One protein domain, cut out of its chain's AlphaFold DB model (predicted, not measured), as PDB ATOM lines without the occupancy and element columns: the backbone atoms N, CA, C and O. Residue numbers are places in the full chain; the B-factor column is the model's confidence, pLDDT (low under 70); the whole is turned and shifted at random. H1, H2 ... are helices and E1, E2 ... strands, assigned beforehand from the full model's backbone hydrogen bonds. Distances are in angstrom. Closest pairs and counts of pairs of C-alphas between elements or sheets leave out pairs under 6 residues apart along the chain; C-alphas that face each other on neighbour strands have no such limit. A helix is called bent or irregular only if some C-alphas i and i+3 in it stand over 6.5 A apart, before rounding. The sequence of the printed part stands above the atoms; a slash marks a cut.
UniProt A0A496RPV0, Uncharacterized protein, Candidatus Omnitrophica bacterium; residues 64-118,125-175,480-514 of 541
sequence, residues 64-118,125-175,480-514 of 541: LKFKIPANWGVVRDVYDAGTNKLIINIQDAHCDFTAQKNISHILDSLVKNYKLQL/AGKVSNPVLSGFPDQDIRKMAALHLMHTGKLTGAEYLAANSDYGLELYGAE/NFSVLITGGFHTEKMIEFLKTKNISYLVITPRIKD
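AT A GLANCE: This is residues 64 to 118, 125 to 175 and 480 to 514 of the 541 residues of an uncharacterized protein of Candidatus Omnitrophica bacterium (UniProt A0A496RPV0). A strongly twisted sheet of four strands, in the order E1 E6 E2 E5, has one helix over each face, H1 on one and H5 on the other, in three layers. H2, H3 and H4 form a group of helices at one end of the longest axis, with H4 packed on H1, and the small strand pair E3 E4 lies past the E5 edge of the sheet, off to one side of this group, with E4 near both E5 and H4. The printed part has 141 residues with five named helices and six named strands, along the chain E1 E2 H1 E3 H2 H3 H4 E4 E5 H5 E6. The large sheet is mixed, the small one antiparallel, and the class is mixed, helices and strands. The whole is compact, with a radius of gyration of the C-alphas of 15.0 A and spans of 46 by 33 by 28 A.

HOW THE PARTS SIT: E1, residues 73 to 79, is an edge strand and the antiparallel neighbour of E6, residues 504 to 510, at 162 degrees; N 76 and O 507 are within hydrogen-bond range at 2.8 A. E2, residues 86 to 92, is parallel to E6 at 22 degrees, with N 89 and O 506 at 2.8 A. H1, residues 97 to 114, is on the sheet at a height over the sheet of 8.6 A. It lies over E6 and E2 and runs along the strands, at 9 degrees to E2 on the local plane; the closest C-alphas of H1 and E6 are those of Ala 99 and Pro 510, 5.5 A apart. E3, residues 125 to 128, is antiparallel to E4, residues 170 to 174, at 167 degrees, with N 128 and O 171 at 3.0 A. H2, residues 131 to 134, touches H4, residues 157 to 163; their closest C-alphas are those of Ser 134 and Ala 163, 4.4 A apart. H3, residues 139 to 151, forms a helical hairpin with H4, at a shallow tilt of 24 degrees, opposite ways; their closest C-alphas, of Ala 146 and Tyr 160, are 5.9 A apart. H4 touches H1, with residues 100 to 108 of H1 alone, at a steep tilt of 61 degrees, the same way; the C-alphas of Gln 100 and Gly 157 are closest, at 4.4 A. E5, residues 481 to 487, is the other edge strand, parallel to E2 at 24 degrees, with N 90 and O 484 at 2.9 A. E4 and E5 are near each other, with 8 pairs of C-alphas within 10 A. H5, residues 488 to 500, is on the sheet on the opposite face from H1, at a height over the sheet of 9.0 A, over E6 and E2. Its closest C-alpha to E2 is that of Gly 488, 4.8 A from that of Gln 91. E5, H5 and E6 form a split strand-helix-strand unit, two strands that run the same way with E2 between them, and its crossover is right-handed. In H1, H3 and H4 every O i to N i+4 pair is within hydrogen-bond range, in H5 7 of 9 are, and H2 is too short for such a pair.

IN THESE COORDINATES: E1 begins at C-alpha 73, at (-3.136, -141.327, 12.149), and is 17.7 A long; E2 is 18.8 A long. H1 is 25.1 A long and begins at C-alpha 97, at (-3.062, -139.051, 25.943). H3 is 18.0 A long, and E5, H5 and E6 are each 20.0 A long. H5 is irregular: C-alphas 489 and 492 are 7.2 A apart. E6 ends at C-alpha 510, at (-1.045, -139.864, 15.154).

THE WHOLE: The two C-alphas farthest apart, of Asp 138 and Thr 500, are 47.6 A apart. Residues 119 to 124 are not printed, with 14.1 A from C-alpha 118 to C-alpha 125, and residues 176 to 479 are not printed, with 20.4 A from C-alpha 175 to C-alpha 480. Of the links that are printed whole, E1 to E2 and H4 to E4 are short and the others tight. The mean pLDDT of the printed part is 90.4, and residues 64, 65 and 514 are under 70.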
ATOM      1  N   LEU A  64       3.089-149.408  -0.415       63.75
ATOM      2  CA  LEU A  64       1.807-148.742  -0.681       63.75
ATOM      3  C   LEU A  64       0.568-149.550  -0.243       63.75
ATOM      4  O   LEU A  64      -0.545-149.020  -0.223       63.75
ATOM      5  N   LYS A  65       0.723-150.835   0.103       69.44
ATOM      6  CA  LYS A  65      -0.348-151.657   0.688       69.44
ATOM      7  C   LYS A  65      -0.455-151.498   2.201       69.44
ATOM      8  O   LYS A  65      -1.460-151.960   2.751       69.44
ATOM      9  N   PHE A  66       0.505-150.857   2.873       74.06
ATOM     10  CA  PHE A  66       0.369-150.516   4.287       74.06
ATOM     11  C   PHE A  66      -0.705-149.444   4.445       74.06
ATOM     12  O   PHE A  66      -0.578-148.310   3.991       74.06
ATOM     13  N   LYS A  67      -1.809-149.832   5.078       77.38
ATOM     14  CA  LYS A  67      -2.939-148.966   5.366       77.38
ATOM     15  C   LYS A  67      -3.082-148.868   6.863       77.38
ATOM     16  O   LYS A  67      -3.294-149.873   7.543       77.38
ATOM     17  N   ILE A  68      -3.018-147.640   7.350       81.50
ATOM     18  CA  ILE A  68      -3.430-147.326   8.706       81.50
ATOM     19  C   ILE A  68      -4.844-146.748   8.691       81.50
ATOM     20  O   ILE A  68      -5.219-146.029   7.759       81.50
ATOM     21  N   PRO A  69      -5.647-147.044   9.714       77.75
ATOM     22  CA  PRO A  69      -6.947-146.419   9.867       77.75
ATOM     23  C   PRO A  69      -6.828-144.879   9.976       77.75
ATOM     24  O   PRO A  69      -6.129-144.356  10.846       77.75
ATOM     25  N   ALA A  70      -7.541-144.128   9.124       77.00
ATOM     26  CA  ALA A  70      -7.334-142.677   9.004       77.00
ATOM     27  C   ALA A  70      -7.925-141.819  10.146       77.00
ATOM     28  O   ALA A  70      -7.562-140.649  10.251       77.00
ATOM     29  N   ASN A  71      -8.773-142.351  11.042       81.38
ATOM     30  CA  ASN A  71      -9.167-141.641  12.279       81.38
ATOM     31  C   ASN A  71      -8.066-141.610  13.355       81.38
ATOM     32  O   ASN A  71      -8.195-140.851  14.311       81.38
ATOM     33  N   TRP A  72      -7.018-142.427  13.231       87.69
ATOM     34  CA  TRP A  72      -6.024-142.649  14.282       87.69
ATOM     35  C   TRP A  72      -4.695-142.002  13.914       87.69
ATOM     36  O   TRP A  72      -4.041-141.423  14.770       87.69
ATOM     37  N   GLY A  73      -4.328-142.010  12.634       88.06
ATOM     38  CA  GLY A  73      -3.136-141.327  12.149       88.06
ATOM     39  C   GLY A  73      -3.223-140.964  10.677       88.06
ATOM     40  O   GLY A  73      -4.187-141.298   9.985       88.06
ATOM     41  N   VAL A  74      -2.202-140.255  10.215       85.31
ATOM     42  CA  VAL A  74      -2.021-139.836   8.827       85.31
ATOM     43  C   VAL A  74      -0.625-140.252   8.385       85.31
ATOM     44  O   VAL A  74       0.343-139.988   9.094       85.31
ATOM     45  N   VAL A  75      -0.526-140.890   7.219       86.81
ATOM     46  CA  VAL A  75       0.766-141.149   6.573       86.81
ATOM     47  C   VAL A  75       1.281-139.829   6.005       86.81
ATOM     48  O   VAL A  75       0.577-139.187   5.224       86.81
ATOM     49  N   ARG A  76       2.464-139.398   6.443       83.69
ATOM     50  CA  ARG A  76       3.083-138.127   6.041       83.69
ATOM     51  C   ARG A  76       4.019-138.275   4.864       83.69
ATOM     52  O   ARG A  76       3.970-137.446   3.967       83.69
ATOM     53  N   ASP A  77       4.825-139.326   4.881       85.44
ATOM     54  CA  ASP A  77       5.840-139.566   3.869       85.44
ATOM     55  C   ASP A  77       6.037-141.070   3.661       85.44
ATOM     56  O   ASP A  77       5.811-141.873   4.575       85.44
ATOM     57  N   VAL A  78       6.414-141.442   2.442       89.44
ATOM     58  CA  VAL A  78       6.664-142.820   2.019       89.44
ATOM     59  C   VAL A  78       7.853-142.825   1.075       89.44
ATOM     60  O   VAL A  78       7.840-142.158   0.041       89.44
ATOM     61  N   TYR A  79       8.839-143.656   1.382       91.00
ATOM     62  CA  TYR A  79       9.969-143.918   0.506       91.00
ATOM     63  C   TYR A  79      10.104-145.417   0.278       91.00
ATOM     64  O   TYR A  79      10.224-146.194   1.227       91.00
ATOM     65  N   ASP A  80      10.078-145.815  -0.991       91.12
ATOM     66  CA  ASP A  80      10.316-147.189  -1.410       91.12
ATOM     67  C   ASP A  80      11.717-147.305  -2.013       91.12
ATOM     68  O   ASP A  80      11.984-146.806  -3.107       91.12
ATOM     69  N   ALA A  81      12.611-147.971  -1.289       89.75
ATOM     70  CA  ALA A  81      13.965-148.264  -1.733       89.75
ATOM     71  C   ALA A  81      14.040-149.490  -2.668       89.75
ATOM     72  O   ALA A  81      15.123-149.870  -3.118       89.75
ATOM     73  N   GLY A  82      12.913-150.173  -2.920       86.12
ATOM     74  CA  GLY A  82      12.874-151.447  -3.640       86.12
ATOM     75  C   GLY A  82      13.539-152.597  -2.874       86.12
ATOM     76  O   GLY A  82      13.859-153.632  -3.462       86.12
ATOM     77  N   THR A  83      13.779-152.420  -1.571       86.38
ATOM     78  CA  THR A  83      14.404-153.421  -0.702       86.38
ATOM     79  C   THR A  83      13.369-154.123   0.169       86.38
ATOM     80  O   THR A  83      12.216-153.711   0.282       86.38
ATOM     81  N   ASN A  84      13.784-155.223   0.800       87.12
ATOM     82  CA  ASN A  84      12.921-155.941   1.731       87.12
ATOM     83  C   ASN A  84      12.938-155.353   3.150       87.12
ATOM     84  O   ASN A  84      12.240-155.892   3.996       87.12
ATOM     85  N   LYS A  85      13.716-154.296   3.432       92.19
ATOM     86  CA  LYS A  85      13.794-153.685   4.766       92.19
ATOM     87  C   LYS A  85      12.866-152.475   4.854       92.19
ATOM     88  O   LYS A  85      12.941-151.584   4.013       92.19
ATOM     89  N   LEU A  86      12.030-152.443   5.890       94.31
ATOM     90  CA  LEU A  86      11.077-151.370   6.159       94.31
ATOM     91  C   LEU A  86      11.129-150.920   7.619       94.31
ATOM     92  O   LEU A  86      10.955-151.737   8.527       94.31
ATOM     93  N   ILE A  87      11.253-149.609   7.822       96.19
ATOM     94  CA  ILE A  87      10.989-148.952   9.105       96.19
ATOM     95  C   ILE A  87       9.750-148.069   8.979       96.19
ATOM     96  O   ILE A  87       9.695-147.151   8.164       96.19
ATOM     97  N   ILE A  88       8.744-148.323   9.812       96.50
ATOM     98  CA  ILE A  88       7.642-147.380  10.004       96.50
ATOM     99  C   ILE A  88       8.012-146.451  11.162       96.50
ATOM    100  O   ILE A  88       8.070-146.900  12.304       96.50
ATOM    101  N   ASN A  89       8.235-145.166  10.893       97.44
ATOM    102  CA  ASN A  89       8.398-144.169  11.947       97.44
ATOM    103  C   ASN A  89       7.023-143.646  12.379       97.44
ATOM    104  O   ASN A  89       6.248-143.179  11.544       97.44
ATOM    105  N   ILE A  90       6.703-143.726  13.670       97.50
ATOM    106  CA  ILE A  90       5.502-143.103  14.238       97.50
ATOM    107  C   ILE A  90       5.940-141.926  15.104       97.50
ATOM    108  O   ILE A  90       6.656-142.117  16.083       97.50
ATOM    109  N   GLN A  91       5.473-140.730  14.756       95.44
ATOM    110  CA  GLN A  91       5.763-139.511  15.503       95.44
ATOM    111  C   GLN A  91       4.984-139.492  16.815       95.44
ATOM    112  O   GLN A  91       3.756-139.547  16.819       95.44
ATOM    113  N   ASP A  92       5.690-139.381  17.926       93.00
ATOM    114  CA  ASP A  92       5.115-139.240  19.249       93.00
ATOM    115  C   ASP A  92       5.030-137.759  19.636       93.00
ATOM    116  O   ASP A  92       5.976-136.994  19.473       93.00
ATOM    117  N   ALA A  93       3.872-137.354  20.158       88.62
ATOM    118  CA  ALA A  93       3.675-136.038  20.761       88.62
ATOM    119  C   ALA A  93       4.007-136.028  22.268       88.62
ATOM    120  O   ALA A  93       3.660-135.062  22.941       88.62
ATOM    121  N   HIS A  94       4.645-137.100  22.763       87.69
ATOM    122  CA  HIS A  94       5.071-137.391  24.138       87.69
ATOM    123  C   HIS A  94       3.973-137.239  25.183       87.69
ATOM    124  O   HIS A  94       3.443-136.154  25.356       87.69
ATOM    125  N   CYS A  95       3.654-138.275  25.956       87.12
ATOM    126  CA  CYS A  95       2.657-138.230  27.046       87.12
ATOM    127  C   CYS A  95       1.252-137.672  26.686       87.12
ATOM    128  O   CYS A  95       0.357-137.732  27.529       87.12
ATOM    129  N   ASP A  96       1.018-137.169  25.467       92.00
ATOM    130  CA  ASP A  96      -0.272-136.709  24.973       92.00
ATOM    131  C   ASP A  96      -1.203-137.909  24.897       92.00
ATOM    132  O   ASP A  96      -0.987-138.870  24.153       92.00
ATOM    133  N   PHE A  97      -2.240-137.878  25.720       91.81
ATOM    134  CA  PHE A  97      -3.062-139.051  25.943       91.81
ATOM    135  C   PHE A  97      -3.797-139.507  24.678       91.81
ATOM    136  O   PHE A  97      -3.931-140.712  24.436       91.81
ATOM    137  N   THR A  98      -4.275-138.563  23.861       92.81
ATOM    138  CA  THR A  98      -4.919-138.892  22.587       92.81
ATOM    139  C   THR A  98      -3.913-139.479  21.597       92.81
ATOM    140  O   THR A  98      -4.223-140.499  20.976       92.81
ATOM    141  N   ALA A  99      -2.711-138.907  21.485       93.19
ATOM    142  CA  ALA A  99      -1.637-139.432  20.649       93.19
ATOM    143  C   ALA A  99      -1.272-140.859  21.063       93.19
ATOM    144  O   ALA A  99      -1.320-141.757  20.229       93.19
ATOM    145  N   GLN A 100      -1.010-141.103  22.350       95.88
ATOM    146  CA  GLN A 100      -0.616-142.418  22.869       95.88
ATOM    147  C   GLN A 100      -1.702-143.482  22.632       95.88
ATOM    148  O   GLN A 100      -1.410-144.593  22.179       95.88
ATOM    149  N   LYS A 101      -2.984-143.140  22.825       95.50
ATOM    150  CA  LYS A 101      -4.105-144.016  22.435       95.50
ATOM    151  C   LYS A 101      -4.100-144.335  20.946       95.50
ATOM    152  O   LYS A 101      -4.311-145.481  20.550       95.50
ATOM    153  N   ASN A 102      -3.892-143.321  20.119       95.62
ATOM    154  CA  ASN A 102      -3.895-143.483  18.676       95.62
ATOM    155  C   ASN A 102      -2.687-144.286  18.183       95.62
ATOM    156  O   ASN A 102      -2.870-145.142  17.322       95.62
ATOM    157  N   ILE A 103      -1.507-144.110  18.783       97.25
ATOM    158  CA  ILE A 103      -0.330-144.964  18.584       97.25
ATOM    159  C   ILE A 103      -0.694-146.418  18.894       97.25
ATOM    160  O   ILE A 103      -0.485-147.287  18.052       97.25
ATOM    161  N   SER A 104      -1.320-146.684  20.046       97.06
ATOM    162  CA  SER A 104      -1.753-148.038  20.417       97.06
ATOM    163  C   SER A 104      -2.679-148.669  19.367       97.06
ATOM    164  O   SER A 104      -2.485-149.816  18.967       97.06
ATOM    165  N   HIS A 105      -3.648-147.912  18.852       95.81
ATOM    166  CA  HIS A 105      -4.546-148.382  17.794       95.81
ATOM    167  C   HIS A 105      -3.860-148.577  16.434       95.81
ATOM    168  O   HIS A 105      -4.203-149.509  15.703       95.81
ATOM    169  N   ILE A 106      -2.905-147.712  16.076       95.75
ATOM    170  CA  ILE A 106      -2.096-147.865  14.863       95.75
ATOM    171  C   ILE A 106      -1.288-149.162  14.959       95.75
ATOM    172  O   ILE A 106      -1.348-149.982  14.045       95.75
ATOM    173  N   LEU A 107      -0.604-149.387  16.083       96.94
ATOM    174  CA  LEU A 107       0.159-150.607  16.338       96.94
ATOM    175  C   LEU A 107      -0.734-151.855  16.315       96.94
ATOM    176  O   LEU A 107      -0.388-152.824  15.650       96.94
ATOM    177  N   ASP A 108      -1.909-151.821  16.949       95.44
ATOM    178  CA  ASP A 108      -2.885-152.921  16.922       95.44
ATOM    179  C   ASP A 108      -3.279-153.296  15.483       95.44
ATOM    180  O   ASP A 108      -3.288-154.472  15.106       95.44
ATOM    181  N   SER A 109      -3.529-152.291  14.638       93.00
ATOM    182  CA  SER A 109      -3.790-152.495  13.211       93.00
ATOM    183  C   SER A 109      -2.580-153.087  12.482       93.00
ATOM    184  O   SER A 109      -2.749-153.956  11.624       93.00
ATOM    185  N   LEU A 110      -1.364-152.629  12.793       93.38
ATOM    186  CA  LEU A 110      -0.138-153.124  12.161       93.38
ATOM    187  C   LEU A 110       0.161-154.578  12.540       93.38
ATOM    188  O   LEU A 110       0.528-155.381  11.680       93.38
ATOM    189  N   VAL A 111      -0.068-154.950  13.797       94.12
ATOM    190  CA  VAL A 111       0.067-156.329  14.271       94.12
ATOM    191  C   VAL A 111      -0.947-157.239  13.579       94.12
ATOM    192  O   VAL A 111      -0.561-158.246  12.986       94.12
ATOM    193  N   LYS A 112      -2.235-156.871  13.580       90.56
ATOM    194  CA  LYS A 112      -3.310-157.706  13.013       90.56
ATOM    195  C   LYS A 112      -3.199-157.898  11.505       90.56
ATOM    196  O   LYS A 112      -3.438-158.999  11.015       90.56
ATOM    197  N   ASN A 113      -2.852-156.839  10.776       88.44
ATOM    198  CA  ASN A 113      -2.906-156.850   9.315       88.44
ATOM    199  C   ASN A 113      -1.557-157.182   8.667       88.44
ATOM    200  O   ASN A 113      -1.537-157.718   7.562       88.44
ATOM    201  N   TYR A 114      -0.442-156.878   9.340       89.69
ATOM    202  CA  TYR A 114       0.906-156.983   8.764       89.69
ATOM    203  C   TYR A 114       1.884-157.781   9.631       89.69
ATOM    204  O   TYR A 114       3.058-157.872   9.287       89.69
ATOM    205  N   LYS A 115       1.408-158.405  10.722       90.31
ATOM    206  CA  LYS A 115       2.213-159.250  11.622       90.31
ATOM    207  C   LYS A 115       3.439-158.519  12.183       90.31
ATOM    208  O   LYS A 115       4.520-159.096  12.265       90.31
ATOM    209  N   LEU A 116       3.272-157.248  12.555       94.06
ATOM    210  CA  LEU A 116       4.295-156.490  13.274       94.06
ATOM    211  C   LEU A 116       4.748-157.251  14.531       94.06
ATOM    212  O   LEU A 116       3.912-157.706  15.310       94.06
ATOM    213  N   GLN A 117       6.063-157.371  14.717       94.19
ATOM    214  CA  GLN A 117       6.669-158.136  15.815       94.19
ATOM    215  C   GLN A 117       7.641-157.329  16.675       94.19
ATOM    216  O   GLN A 117       7.837-157.697  17.827       94.19
ATOM    217  N   LEU A 118       8.223-156.248  16.145       96.94
ATOM    218  CA  LEU A 118       9.215-155.429  16.837       96.94
ATOM    219  C   LEU A 118       8.809-153.955  16.798       96.94
ATOM    220  O   LEU A 118       8.590-153.400  15.719       96.94
ATOM    221  N   ALA A 125      15.937-147.996  26.965       90.38
ATOM    222  CA  ALA A 125      17.102-148.745  26.491       90.38
ATOM    223  C   ALA A 125      16.944-150.251  26.751       90.38
ATOM    224  O   ALA A 125      16.563-150.673  27.845       90.38
ATOM    225  N   GLY A 126      17.265-151.074  25.750       91.75
ATOM    226  CA  GLY A 126      17.248-152.531  25.871       91.75
ATOM    227  C   GLY A 126      15.839-153.133  25.860       91.75
ATOM    228  O   GLY A 126      14.917-152.604  25.252       91.75
ATOM    229  N   LYS A 127      15.638-154.295  26.487       92.00
ATOM    230  CA  LYS A 127      14.321-154.953  26.481       92.00
ATOM    231  C   LYS A 127      13.317-154.174  27.338       92.00
ATOM    232  O   LYS A 127      13.522-154.033  28.541       92.00
ATOM    233  N   VAL A 128      12.194-153.777  26.743       89.38
ATOM    234  CA  VAL A 128      11.103-153.089  27.444       89.38
ATOM    235  C   VAL A 128       9.995-154.090  27.752       89.38
ATOM    236  O   VAL A 128       9.445-154.742  26.867       89.38
ATOM    237  N   SER A 129       9.668-154.251  29.032       82.00
ATOM    238  CA  SER A 129       8.545-155.090  29.453       82.00
ATOM    239  C   SER A 129       8.010-154.645  30.804       82.00
ATOM    240  O   SER A 129       8.796-154.334  31.697       82.00
ATOM    241  N   ASN A 130       6.689-154.697  30.975       76.50
ATOM    242  CA  ASN A 130       6.040-154.467  32.261       76.50
ATOM    243  C   ASN A 130       5.347-155.755  32.745       76.50
ATOM    244  O   ASN A 130       4.133-155.903  32.575       76.50
ATOM    245  N   PRO A 131       6.107-156.709  33.325       76.44
ATOM    246  CA  PRO A 131       5.577-158.013  33.723       76.44
ATOM    247  C   PRO A 131       4.513-157.916  34.822       76.44
ATOM    248  O   PRO A 131       3.641-158.778  34.900       76.44
ATOM    249  N   VAL A 132       4.556-156.861  35.646       77.31
ATOM    250  CA  VAL A 132       3.559-156.612  36.696       77.31
ATOM    251  C   VAL A 132       2.196-156.312  36.081       77.31
ATOM    252  O   VAL A 132       1.197-156.888  36.504       77.31
ATOM    253  N   LEU A 133       2.147-155.450  35.059       83.12
ATOM    254  CA  LEU A 133       0.903-155.184  34.345       83.12
ATOM    255  C   LEU A 133       0.469-156.397  33.528       83.12
ATOM    256  O   LEU A 133      -0.651-156.864  33.709       83.12
ATOM    257  N   SER A 134       1.329-156.938  32.661       81.62
ATOM    258  CA  SER A 134       0.932-158.020  31.747       81.62
ATOM    259  C   SER A 134       0.528-159.301  32.484       81.62
ATOM    260  O   SER A 134      -0.368-160.007  32.029       81.62
ATOM    261  N   GLY A 135       1.142-159.588  33.635       84.69
ATOM    262  CA  GLY A 135       0.826-160.745  34.474       84.69
ATOM    263  C   GLY A 135      -0.412-160.583  35.362       84.69
ATOM    264  O   GLY A 135      -0.796-161.546  36.026       84.69
ATOM    265  N   PHE A 136      -1.040-159.401  35.403       88.75
ATOM    266  CA  PHE A 136      -2.207-159.179  36.256       88.75
ATOM    267  C   PHE A 136      -3.426-159.970  35.736       88.75
ATOM    268  O   PHE A 136      -3.772-159.832  34.558       88.75
ATOM    269  N   PRO A 137      -4.084-160.794  36.578       88.88
ATOM    270  CA  PRO A 137      -5.066-161.777  36.118       88.88
ATOM    271  C   PRO A 137      -6.391-161.154  35.662       88.88
ATOM    272  O   PRO A 137      -7.027-161.666  34.742       88.88
ATOM    273  N   ASP A 138      -6.814-160.056  36.292       92.25
ATOM    274  CA  ASP A 138      -8.049-159.363  35.931       92.25
ATOM    275  C   ASP A 138      -7.791-158.373  34.789       92.25
ATOM    276  O   ASP A 138      -7.112-157.353  34.946       92.25
ATOM    277  N   GLN A 139      -8.338-158.685  33.614       90.56
ATOM    278  CA  GLN A 139      -8.106-157.907  32.401       90.56
ATOM    279  C   GLN A 139      -8.704-156.499  32.459       90.56
ATOM    280  O   GLN A 139      -8.142-155.586  31.851       90.56
ATOM    281  N   ASP A 140      -9.828-156.308  33.149       91.94
ATOM    282  CA  ASP A 140     -10.506-155.014  33.196       91.94
ATOM    283  C   ASP A 140      -9.763-154.068  34.137       91.94
ATOM    284  O   ASP A 140      -9.479-152.924  33.768       91.94
ATOM    285  N   ILE A 141      -9.337-154.564  35.302       91.62
ATOM    286  CA  ILE A 141      -8.468-153.818  36.220       91.62
ATOM    287  C   ILE A 141      -7.140-153.480  35.541       91.62
ATOM    288  O   ILE A 141      -6.701-152.330  35.600       91.62
ATOM    289  N   ARG A 142      -6.526-154.440  34.837       92.31
ATOM    290  CA  ARG A 142      -5.280-154.220  34.087       92.31
ATOM    291  C   ARG A 142      -5.429-153.116  33.041       92.31
ATOM    292  O   ARG A 142      -4.600-152.205  32.999       92.31
ATOM    293  N   LYS A 143      -6.498-153.149  32.237       93.06
ATOM    294  CA  LYS A 143      -6.790-152.108  31.238       93.06
ATOM    295  C   LYS A 143      -6.996-150.747  31.889       93.06
ATOM    296  O   LYS A 143      -6.438-149.766  31.407       93.06
ATOM    297  N   MET A 144      -7.757-150.672  32.983       92.44
ATOM    298  CA  MET A 144      -7.983-149.419  33.710       92.44
ATOM    299  C   MET A 144      -6.681-148.847  34.286       92.44
ATOM    300  O   MET A 144      -6.416-147.656  34.119       92.44
ATOM    301  N   ALA A 145      -5.846-149.686  34.903       92.50
ATOM    302  CA  ALA A 145      -4.555-149.281  35.453       92.50
ATOM    303  C   ALA A 145      -3.594-148.804  34.354       92.50
ATOM    304  O   ALA A 145      -3.038-147.712  34.455       92.50
ATOM    305  N   ALA A 146      -3.450-149.570  33.268       93.25
ATOM    306  CA  ALA A 146      -2.617-149.190  32.129       93.25
ATOM    307  C   ALA A 146      -3.108-147.885  31.477       93.25
ATOM    308  O   ALA A 146      -2.306-147.015  31.148       93.25
ATOM    309  N   LEU A 147      -4.426-147.707  31.344       93.38
ATOM    310  CA  LEU A 147      -5.016-146.481  30.810       93.38
ATOM    311  C   LEU A 147      -4.718-145.268  31.702       93.38
ATOM    312  O   LEU A 147      -4.434-144.190  31.184       93.38
ATOM    313  N   HIS A 148      -4.766-145.439  33.025       91.88
ATOM    314  CA  HIS A 148      -4.413-144.391  33.980       91.88
ATOM    315  C   HIS A 148      -2.921-144.035  33.925       91.88
ATOM    316  O   HIS A 148      -2.568-142.855  33.900       91.88
ATOM    317  N   LEU A 149      -2.037-145.034  33.857       91.62
ATOM    318  CA  LEU A 149      -0.596-144.811  33.705       91.62
ATOM    319  C   LEU A 149      -0.279-144.085  32.393       91.62
ATOM    320  O   LEU A 149       0.509-143.144  32.392       91.62
ATOM    321  N   MET A 150      -0.967-144.442  31.307       92.12
ATOM    322  CA  MET A 150      -0.837-143.746  30.028       92.12
ATOM    323  C   MET A 150      -1.346-142.303  30.104       92.12
ATOM    324  O   MET A 150      -0.675-141.388  29.643       92.12
ATOM    325  N   HIS A 151      -2.489-142.068  30.755       90.44
ATOM    326  CA  HIS A 151      -3.016-140.716  30.980       90.44
ATOM    327  C   HIS A 151      -2.087-139.848  31.844       90.44
ATOM    328  O   HIS A 151      -2.096-138.625  31.740       90.44
ATOM    329  N   THR A 152      -1.305-140.461  32.731       87.88
ATOM    330  CA  THR A 152      -0.348-139.755  33.597       87.88
ATOM    331  C   THR A 152       1.064-139.690  33.011       87.88
ATOM    332  O   THR A 152       1.963-139.189  33.680       87.88
ATOM    333  N   GLY A 153       1.262-140.157  31.772       87.00
ATOM    334  CA  GLY A 153       2.540-140.101  31.061       87.00
ATOM    335  C   GLY A 153       3.576-141.144  31.491       87.00
ATOM    336  O   GLY A 153       4.719-141.056  31.067       87.00
ATOM    337  N   LYS A 154       3.199-142.135  32.308       88.38
ATOM    338  CA  LYS A 154       4.104-143.177  32.838       88.38
ATOM    339  C   LYS A 154       4.171-144.443  32.001       88.38
ATOM    340  O   LYS A 154       4.878-145.379  32.359       88.38
ATOM    341  N   LEU A 155       3.345-144.520  30.968       91.12
ATOM    342  CA  LEU A 155       3.212-145.697  30.137       91.12
ATOM    343  C   LEU A 155       2.869-145.259  28.718       91.12
ATOM    344  O   LEU A 155       1.944-144.478  28.507       91.12
ATOM    345  N   THR A 156       3.626-145.750  27.749       93.88
ATOM    346  CA  THR A 156       3.423-145.418  26.337       93.88
ATOM    347  C   THR A 156       2.264-146.213  25.732       93.88
ATOM    348  O   THR A 156       1.838-147.248  26.247       93.88
ATOM    349  N   GLY A 157       1.757-145.781  24.579       95.50
ATOM    350  CA  GLY A 157       0.745-146.497  23.806       95.50
ATOM    351  C   GLY A 157       1.216-147.876  23.332       95.50
ATOM    352  O   GLY A 157       0.406-148.803  23.227       95.50
ATOM    353  N   ALA A 158       2.522-148.030  23.090       95.81
ATOM    354  CA  ALA A 158       3.146-149.307  22.757       95.81
ATOM    355  C   ALA A 158       3.136-150.267  23.953       95.81
ATOM    356  O   ALA A 158       2.683-151.405  23.826       95.81
ATOM    357  N   GLU A 159       3.539-149.792  25.133       94.88
ATOM    358  CA  GLU A 159       3.451-150.562  26.378       94.88
ATOM    359  C   GLU A 159       2.002-150.882  26.755       94.88
ATOM    360  O   GLU A 159       1.718-151.991  27.205       94.88
ATOM    361  N   TYR A 160       1.064-149.959  26.517       95.38
ATOM    362  CA  TYR A 160      -0.364-150.197  26.735       95.38
ATOM    363  C   TYR A 160      -0.866-151.357  25.878       95.38
ATOM    364  O   TYR A 160      -1.587-152.221  26.384       95.38
ATOM    365  N   LEU A 161      -0.484-151.393  24.596       95.44
ATOM    366  CA  LEU A 161      -0.849-152.486  23.700       95.44
ATOM    367  C   LEU A 161      -0.221-153.804  24.160       95.44
ATOM    368  O   LEU A 161      -0.929-154.803  24.286       95.44
ATOM    369  N   ALA A 162       1.084-153.804  24.439       93.31
ATOM    370  CA  ALA A 162       1.811-155.001  24.856       93.31
ATOM    371  C   ALA A 162       1.287-155.573  26.184       93.31
ATOM    372  O   ALA A 162       1.181-156.785  26.330       93.31
ATOM    373  N   ALA A 163       0.893-154.723  27.138       91.75
ATOM    374  CA  ALA A 163       0.342-155.163  28.419       91.75
ATOM    375  C   ALA A 163      -1.083-155.736  28.313       91.75
ATOM    376  O   ALA A 163      -1.505-156.498  29.183       91.75
ATOM    377  N   ASN A 164      -1.842-155.355  27.280       92.38
ATOM    378  CA  ASN A 164      -3.262-155.688  27.141       92.38
ATOM    379  C   ASN A 164      -3.578-156.606  25.952       92.38
ATOM    380  O   ASN A 164      -4.753-156.767  25.610       92.38
ATOM    381  N   SER A 165      -2.564-157.210  25.334       90.25
ATOM    382  CA  SER A 165      -2.717-158.145  24.220       90.25
ATOM    383  C   SER A 165      -1.761-159.328  24.349       90.25
ATOM    384  O   SER A 165      -0.706-159.220  24.965       90.25
ATOM    385  N   ASP A 166      -2.109-160.441  23.707       88.25
ATOM    386  CA  ASP A 166      -1.297-161.664  23.698       88.25
ATOM    387  C   ASP A 166      -0.525-161.819  22.373       88.25
ATOM    388  O   ASP A 166      -0.246-162.926  21.918       88.25
ATOM    389  N   TYR A 167      -0.205-160.704  21.705       90.31
ATOM    390  CA  TYR A 167       0.405-160.718  20.369       90.31
ATOM    391  C   TYR A 167       1.869-161.166  20.344       90.31
ATOM    392  O   TYR A 167       2.396-161.439  19.266       90.31
ATOM    393  N   GLY A 168       2.537-161.228  21.499       87.12
ATOM    394  CA  GLY A 168       3.979-161.476  21.558       87.12
ATOM    395  C   GLY A 168       4.799-160.350  20.918       87.12
ATOM    396  O   GLY A 168       5.860-160.610  20.358       87.12
ATOM    397  N   LEU A 169       4.281-159.117  20.962       91.94
ATOM    398  CA  LEU A 169       4.944-157.923  20.446       91.94
ATOM    399  C   LEU A 169       6.191-157.618  21.286       91.94
ATOM    400  O   LEU A 169       6.085-157.389  22.492       91.94
ATOM    401  N   GLU A 170       7.363-157.608  20.657       94.94
ATOM    402  CA  GLU A 170       8.613-157.243  21.315       94.94
ATOM    403  C   GLU A 170       8.763-155.722  21.336       94.94
ATOM    404  O   GLU A 170       8.760-155.072  20.287       94.94
ATOM    405  N   LEU A 171       8.909-155.161  22.539       95.75
ATOM    406  CA  LEU A 171       9.262-153.761  22.737       95.75
ATOM    407  C   LEU A 171      10.755-153.656  23.058       95.75
ATOM    408  O   LEU A 171      11.265-154.327  23.963       95.75
ATOM    409  N   TYR A 172      11.445-152.800  22.317       96.50
ATOM    410  CA  TYR A 172      12.868-152.541  22.461       96.50
ATOM    411  C   TYR A 172      13.099-151.044  22.640       96.50
ATOM    412  O   TYR A 172      12.596-150.232  21.878       96.50
ATOM    413  N   GLY A 173      13.852-150.670  23.655       95.75
ATOM    414  CA  GLY A 173      14.328-149.320  23.851       95.75
ATOM    415  C   GLY A 173      15.563-149.081  22.993       95.75
ATOM    416  O   GLY A 173      16.568-149.769  23.175       95.75
ATOM    417  N   ALA A 174      15.470-148.134  22.064       96.62
ATOM    418  CA  ALA A 174      16.528-147.821  21.105       96.62
ATOM    419  C   ALA A 174      17.481-146.713  21.582       96.62
ATOM    420  O   ALA A 174      18.389-146.331  20.850       96.62
ATOM    421  N   GLU A 175      17.276-146.181  22.783       94.25
ATOM    422  CA  GLU A 175      18.034-145.053  23.312       94.25
ATOM    423  C   GLU A 175      19.480-145.427  23.674       94.25
ATOM    424  O   GLU A 175      19.731-146.492  24.248       94.25
ATOM    425  N   ASN A 480      12.693-158.026   8.947       91.31
ATOM    426  CA  ASN A 480      12.698-157.140   7.786       91.31
ATOM    427  C   ASN A 480      11.768-155.924   7.952       91.31
ATOM    428  O   ASN A 480      11.751-155.028   7.115       91.31
ATOM    429  N   PHE A 481      10.982-155.899   9.028       91.62
ATOM    430  CA  PHE A 481       9.942-154.911   9.278       91.62
ATOM    431  C   PHE A 481       9.886-154.579  10.772       91.62
ATOM    432  O   PHE A 481       9.751-155.484  11.600       91.62
ATOM    433  N   SER A 482       9.972-153.293  11.109       95.94
ATOM    434  CA  SER A 482       9.782-152.789  12.472       95.94
ATOM    435  C   SER A 482       9.055-151.444  12.479       95.94
ATOM    436  O   SER A 482       8.896-150.782  11.447       95.94
ATOM    437  N   VAL A 483       8.596-151.050  13.665       97.88
ATOM    438  CA  VAL A 483       8.153-149.684  13.949       97.88
ATOM    439  C   VAL A 483       9.181-149.015  14.856       97.88
ATOM    440  O   VAL A 483       9.587-149.629  15.836       97.88
ATOM    441  N   LEU A 484       9.549-147.766  14.576       98.19
ATOM    442  CA  LEU A 484      10.326-146.899  15.465       98.19
ATOM    443  C   LEU A 484       9.454-145.721  15.908       98.19
ATOM    444  O   LEU A 484       8.973-144.960  15.068       98.19
ATOM    445  N   ILE A 485       9.230-145.579  17.213       97.94
ATOM    446  CA  ILE A 485       8.427-144.498  17.796       97.94
ATOM    447  C   ILE A 485       9.358-143.462  18.412       97.94
ATOM    448  O   ILE A 485      10.111-143.786  19.330       97.94
ATOM    449  N   THR A 486       9.295-142.234  17.903       95.31
ATOM    450  CA  THR A 486      10.165-141.116  18.300       95.31
ATOM    451  C   THR A 486       9.375-139.817  18.294       95.31
ATOM    452  O   THR A 486       8.402-139.689  17.551       95.31
ATOM    453  N   GLY A 487       9.819-138.818  19.046       90.75
ATOM    454  CA  GLY A 487       9.361-137.444  18.926       90.75
ATOM    455  C   GLY A 487       9.461-136.947  17.481       90.75
ATOM    456  O   GLY A 487      10.362-137.329  16.729       90.75
ATOM    457  N   GLY A 488       8.527-136.080  17.081       87.62
ATOM    458  CA  GLY A 488       8.468-135.562  15.707       87.62
ATOM    459  C   GLY A 488       9.715-134.782  15.263       87.62
ATOM    460  O   GLY A 488       9.946-134.666  14.063       87.62
ATOM    461  N   PHE A 489      10.520-134.285  16.211       88.56
ATOM    462  CA  PHE A 489      11.797-133.613  15.951       88.56
ATOM    463  C   PHE A 489      12.798-134.523  15.221       88.56
ATOM    464  O   PHE A 489      13.416-134.098  14.253       88.56
ATOM    465  N   HIS A 490      12.888-135.789  15.635       91.69
ATOM    466  CA  HIS A 490      13.882-136.751  15.150       91.69
ATOM    467  C   HIS A 490      13.620-137.236  13.708       91.69
ATOM    468  O   HIS A 490      14.495-137.804  13.055       91.69
ATOM    469  N   THR A 491      12.398-137.053  13.190       91.50
ATOM    470  CA  THR A 491      11.958-137.690  11.939       91.50
ATOM    471  C   THR A 491      12.797-137.290  10.724       91.50
ATOM    472  O   THR A 491      13.103-138.160   9.914       91.50
ATOM    473  N   GLU A 492      13.147-136.010  10.561       88.81
ATOM    474  CA  GLU A 492      13.763-135.504   9.322       88.81
ATOM    475  C   GLU A 492      15.134-136.144   9.060       88.81
ATOM    476  O   GLU A 492      15.344-136.776   8.023       88.81
ATOM    477  N   LYS A 493      16.036-136.104  10.043       89.19
ATOM    478  CA  LYS A 493      17.368-136.707   9.912       89.19
ATOM    479  C   LYS A 493      17.315-138.230   9.850       89.19
ATOM    480  O   LYS A 493      18.085-138.847   9.111       89.19
ATOM    481  N   MET A 494      16.358-138.855  10.542       92.31
ATOM    482  CA  MET A 494      16.130-140.299  10.433       92.31
ATOM    483  C   MET A 494      15.755-140.719   9.009       92.31
ATOM    484  O   MET A 494      16.316-141.687   8.490       92.31
ATOM    485  N   ILE A 495      14.829-140.014   8.348       93.12
ATOM    486  CA  ILE A 495      14.436-140.375   6.978       93.12
ATOM    487  C   ILE A 495      15.559-140.111   5.971       93.12
ATOM    488  O   ILE A 495      15.712-140.880   5.021       93.12
ATOM    489  N   GLU A 496      16.378-139.078   6.180       92.81
ATOM    490  CA  GLU A 496      17.585-138.848   5.381       92.81
ATOM    491  C   GLU A 496      18.577-139.999   5.536       92.81
ATOM    492  O   GLU A 496      19.003-140.586   4.537       92.81
ATOM    493  N   PHE A 497      18.872-140.404   6.773       94.06
ATOM    494  CA  PHE A 497      19.737-141.545   7.050       94.06
ATOM    495  C   PHE A 497      19.230-142.816   6.354       94.06
ATOM    496  O   PHE A 497      19.988-143.481   5.643       94.06
ATOM    497  N   LEU A 498      17.934-143.127   6.459       95.31
ATOM    498  CA  LEU A 498      17.345-144.304   5.813       95.31
ATOM    499  C   LEU A 498      17.437-144.260   4.283       95.31
ATOM    500  O   LEU A 498      17.762-145.284   3.674       95.31
ATOM    501  N   LYS A 499      17.254-143.085   3.662       94.88
ATOM    502  CA  LYS A 499      17.491-142.898   2.218       94.88
ATOM    503  C   LYS A 499      18.934-143.218   1.850       94.88
ATOM    504  O   LYS A 499      19.162-143.976   0.910       94.88
ATOM    505  N   THR A 500      19.913-142.706   2.605       95.25
ATOM    506  CA  THR A 500      21.336-142.983   2.322       95.25
ATOM    507  C   THR A 500      21.696-144.465   2.457       95.25
ATOM    508  O   THR A 500      22.585-144.950   1.759       95.25
ATOM    509  N   LYS A 501      20.982-145.205   3.315       94.44
ATOM    510  CA  LYS A 501      21.147-146.654   3.507       94.44
ATOM    511  C   LYS A 501      20.285-147.505   2.568       94.44
ATOM    512  O   LYS A 501      20.347-148.729   2.656       94.44
ATOM    513  N   ASN A 502      19.513-146.889   1.669       94.06
ATOM    514  CA  ASN A 502      18.578-147.566   0.767       94.06
ATOM    515  C   ASN A 502      17.563-148.457   1.521       94.06
ATOM    516  O   ASN A 502      17.316-149.610   1.155       94.06
ATOM    517  N   ILE A 503      17.000-147.933   2.612       94.38
ATOM    518  CA  ILE A 503      15.990-148.608   3.438       94.38
ATOM    519  C   ILE A 503      14.642-147.926   3.220       94.38
ATOM    520  O   ILE A 503      14.538-146.702   3.310       94.38
ATOM    521  N   SER A 504      13.606-148.718   2.937       94.88
ATOM    522  CA  SER A 504      12.257-148.188   2.759       94.88
ATOM    523  C   SER A 504      11.705-147.674   4.092       94.88
ATOM    524  O   SER A 504      11.946-148.270   5.147       94.88
ATOM    525  N   TYR A 505      10.926-146.594   4.055       94.88
ATOM    526  CA  TYR A 505      10.273-146.071   5.253       94.88
ATOM    527  C   TYR A 505       8.866-145.546   4.995       94.88
ATOM    528  O   TYR A 505       8.494-145.186   3.876       94.88
ATOM    529  N   LEU A 506       8.093-145.472   6.075       94.00
ATOM    530  CA  LEU A 506       6.793-144.815   6.105       94.00
ATOM    531  C   LEU A 506       6.682-143.996   7.393       94.00
ATOM    532  O   LEU A 506       6.882-144.532   8.480       94.00
ATOM    533  N   VAL A 507       6.355-142.709   7.275       93.69
ATOM    534  CA  VAL A 507       6.173-141.803   8.420       93.69
ATOM    535  C   VAL A 507       4.690-141.664   8.740       93.69
ATOM    536  O   VAL A 507       3.883-141.358   7.861       93.69
ATOM    537  N   ILE A 508       4.322-141.846  10.006       93.50
ATOM    538  CA  ILE A 508       2.954-141.708  10.508       93.50
ATOM    539  C   ILE A 508       2.914-140.645  11.597       93.50
ATOM    540  O   ILE A 508       3.614-140.759  12.597       93.50
ATOM    541  N   THR A 509       2.005-139.680  11.472       92.69
ATOM    542  CA  THR A 509       1.632-138.801  12.589       92.69
ATOM    543  C   THR A 509       0.289-139.257  13.169       92.69
ATOM    544  O   THR A 509      -0.716-139.245  12.443       92.69
ATOM    545  N   PRO A 510       0.213-139.644  14.453       93.06
ATOM    546  CA  PRO A 510      -1.045-139.864  15.154       93.06
ATOM    547  C   PRO A 510      -1.897-138.593  15.158       93.06
ATOM    548  O   PRO A 510      -1.390-137.471  15.179       93.06
ATOM    549  N   ARG A 511      -3.220-138.747  15.162       89.00
ATOM    550  CA  ARG A 511      -4.107-137.607  15.401       89.00
ATOM    551  C   ARG A 511      -4.037-137.203  16.868       89.00
ATOM    552  O   ARG A 511      -4.030-138.064  17.742       89.00
ATOM    553  N   ILE A 512      -4.076-135.904  17.116       85.75
ATOM    554  CA  ILE A 512      -4.147-135.316  18.455       85.75
ATOM    555  C   ILE A 512      -5.442-134.514  18.598       85.75
ATOM    556  O   ILE A 512      -6.083-134.174  17.597       85.75
ATOM    557  N   LYS A 513      -5.855-134.243  19.836       79.88
ATOM    558  CA  LYS A 513      -6.958-133.326  20.140       79.88
ATOM    559  C   LYS A 513      -6.399-132.054  20.762       79.88
ATOM    560  O   LYS A 513      -5.538-132.119  21.629       79.88
ATOM    561  N   ASP A 514      -6.942-130.909  20.364       57.06
ATOM    562  CA  ASP A 514      -6.593-129.635  20.990       57.06
ATOM    563  C   ASP A 514      -7.013-129.632  22.477       57.06
ATOM    564  O   ASP A 514      -8.178-129.905  22.792       57.06
TER     565      ASP A 514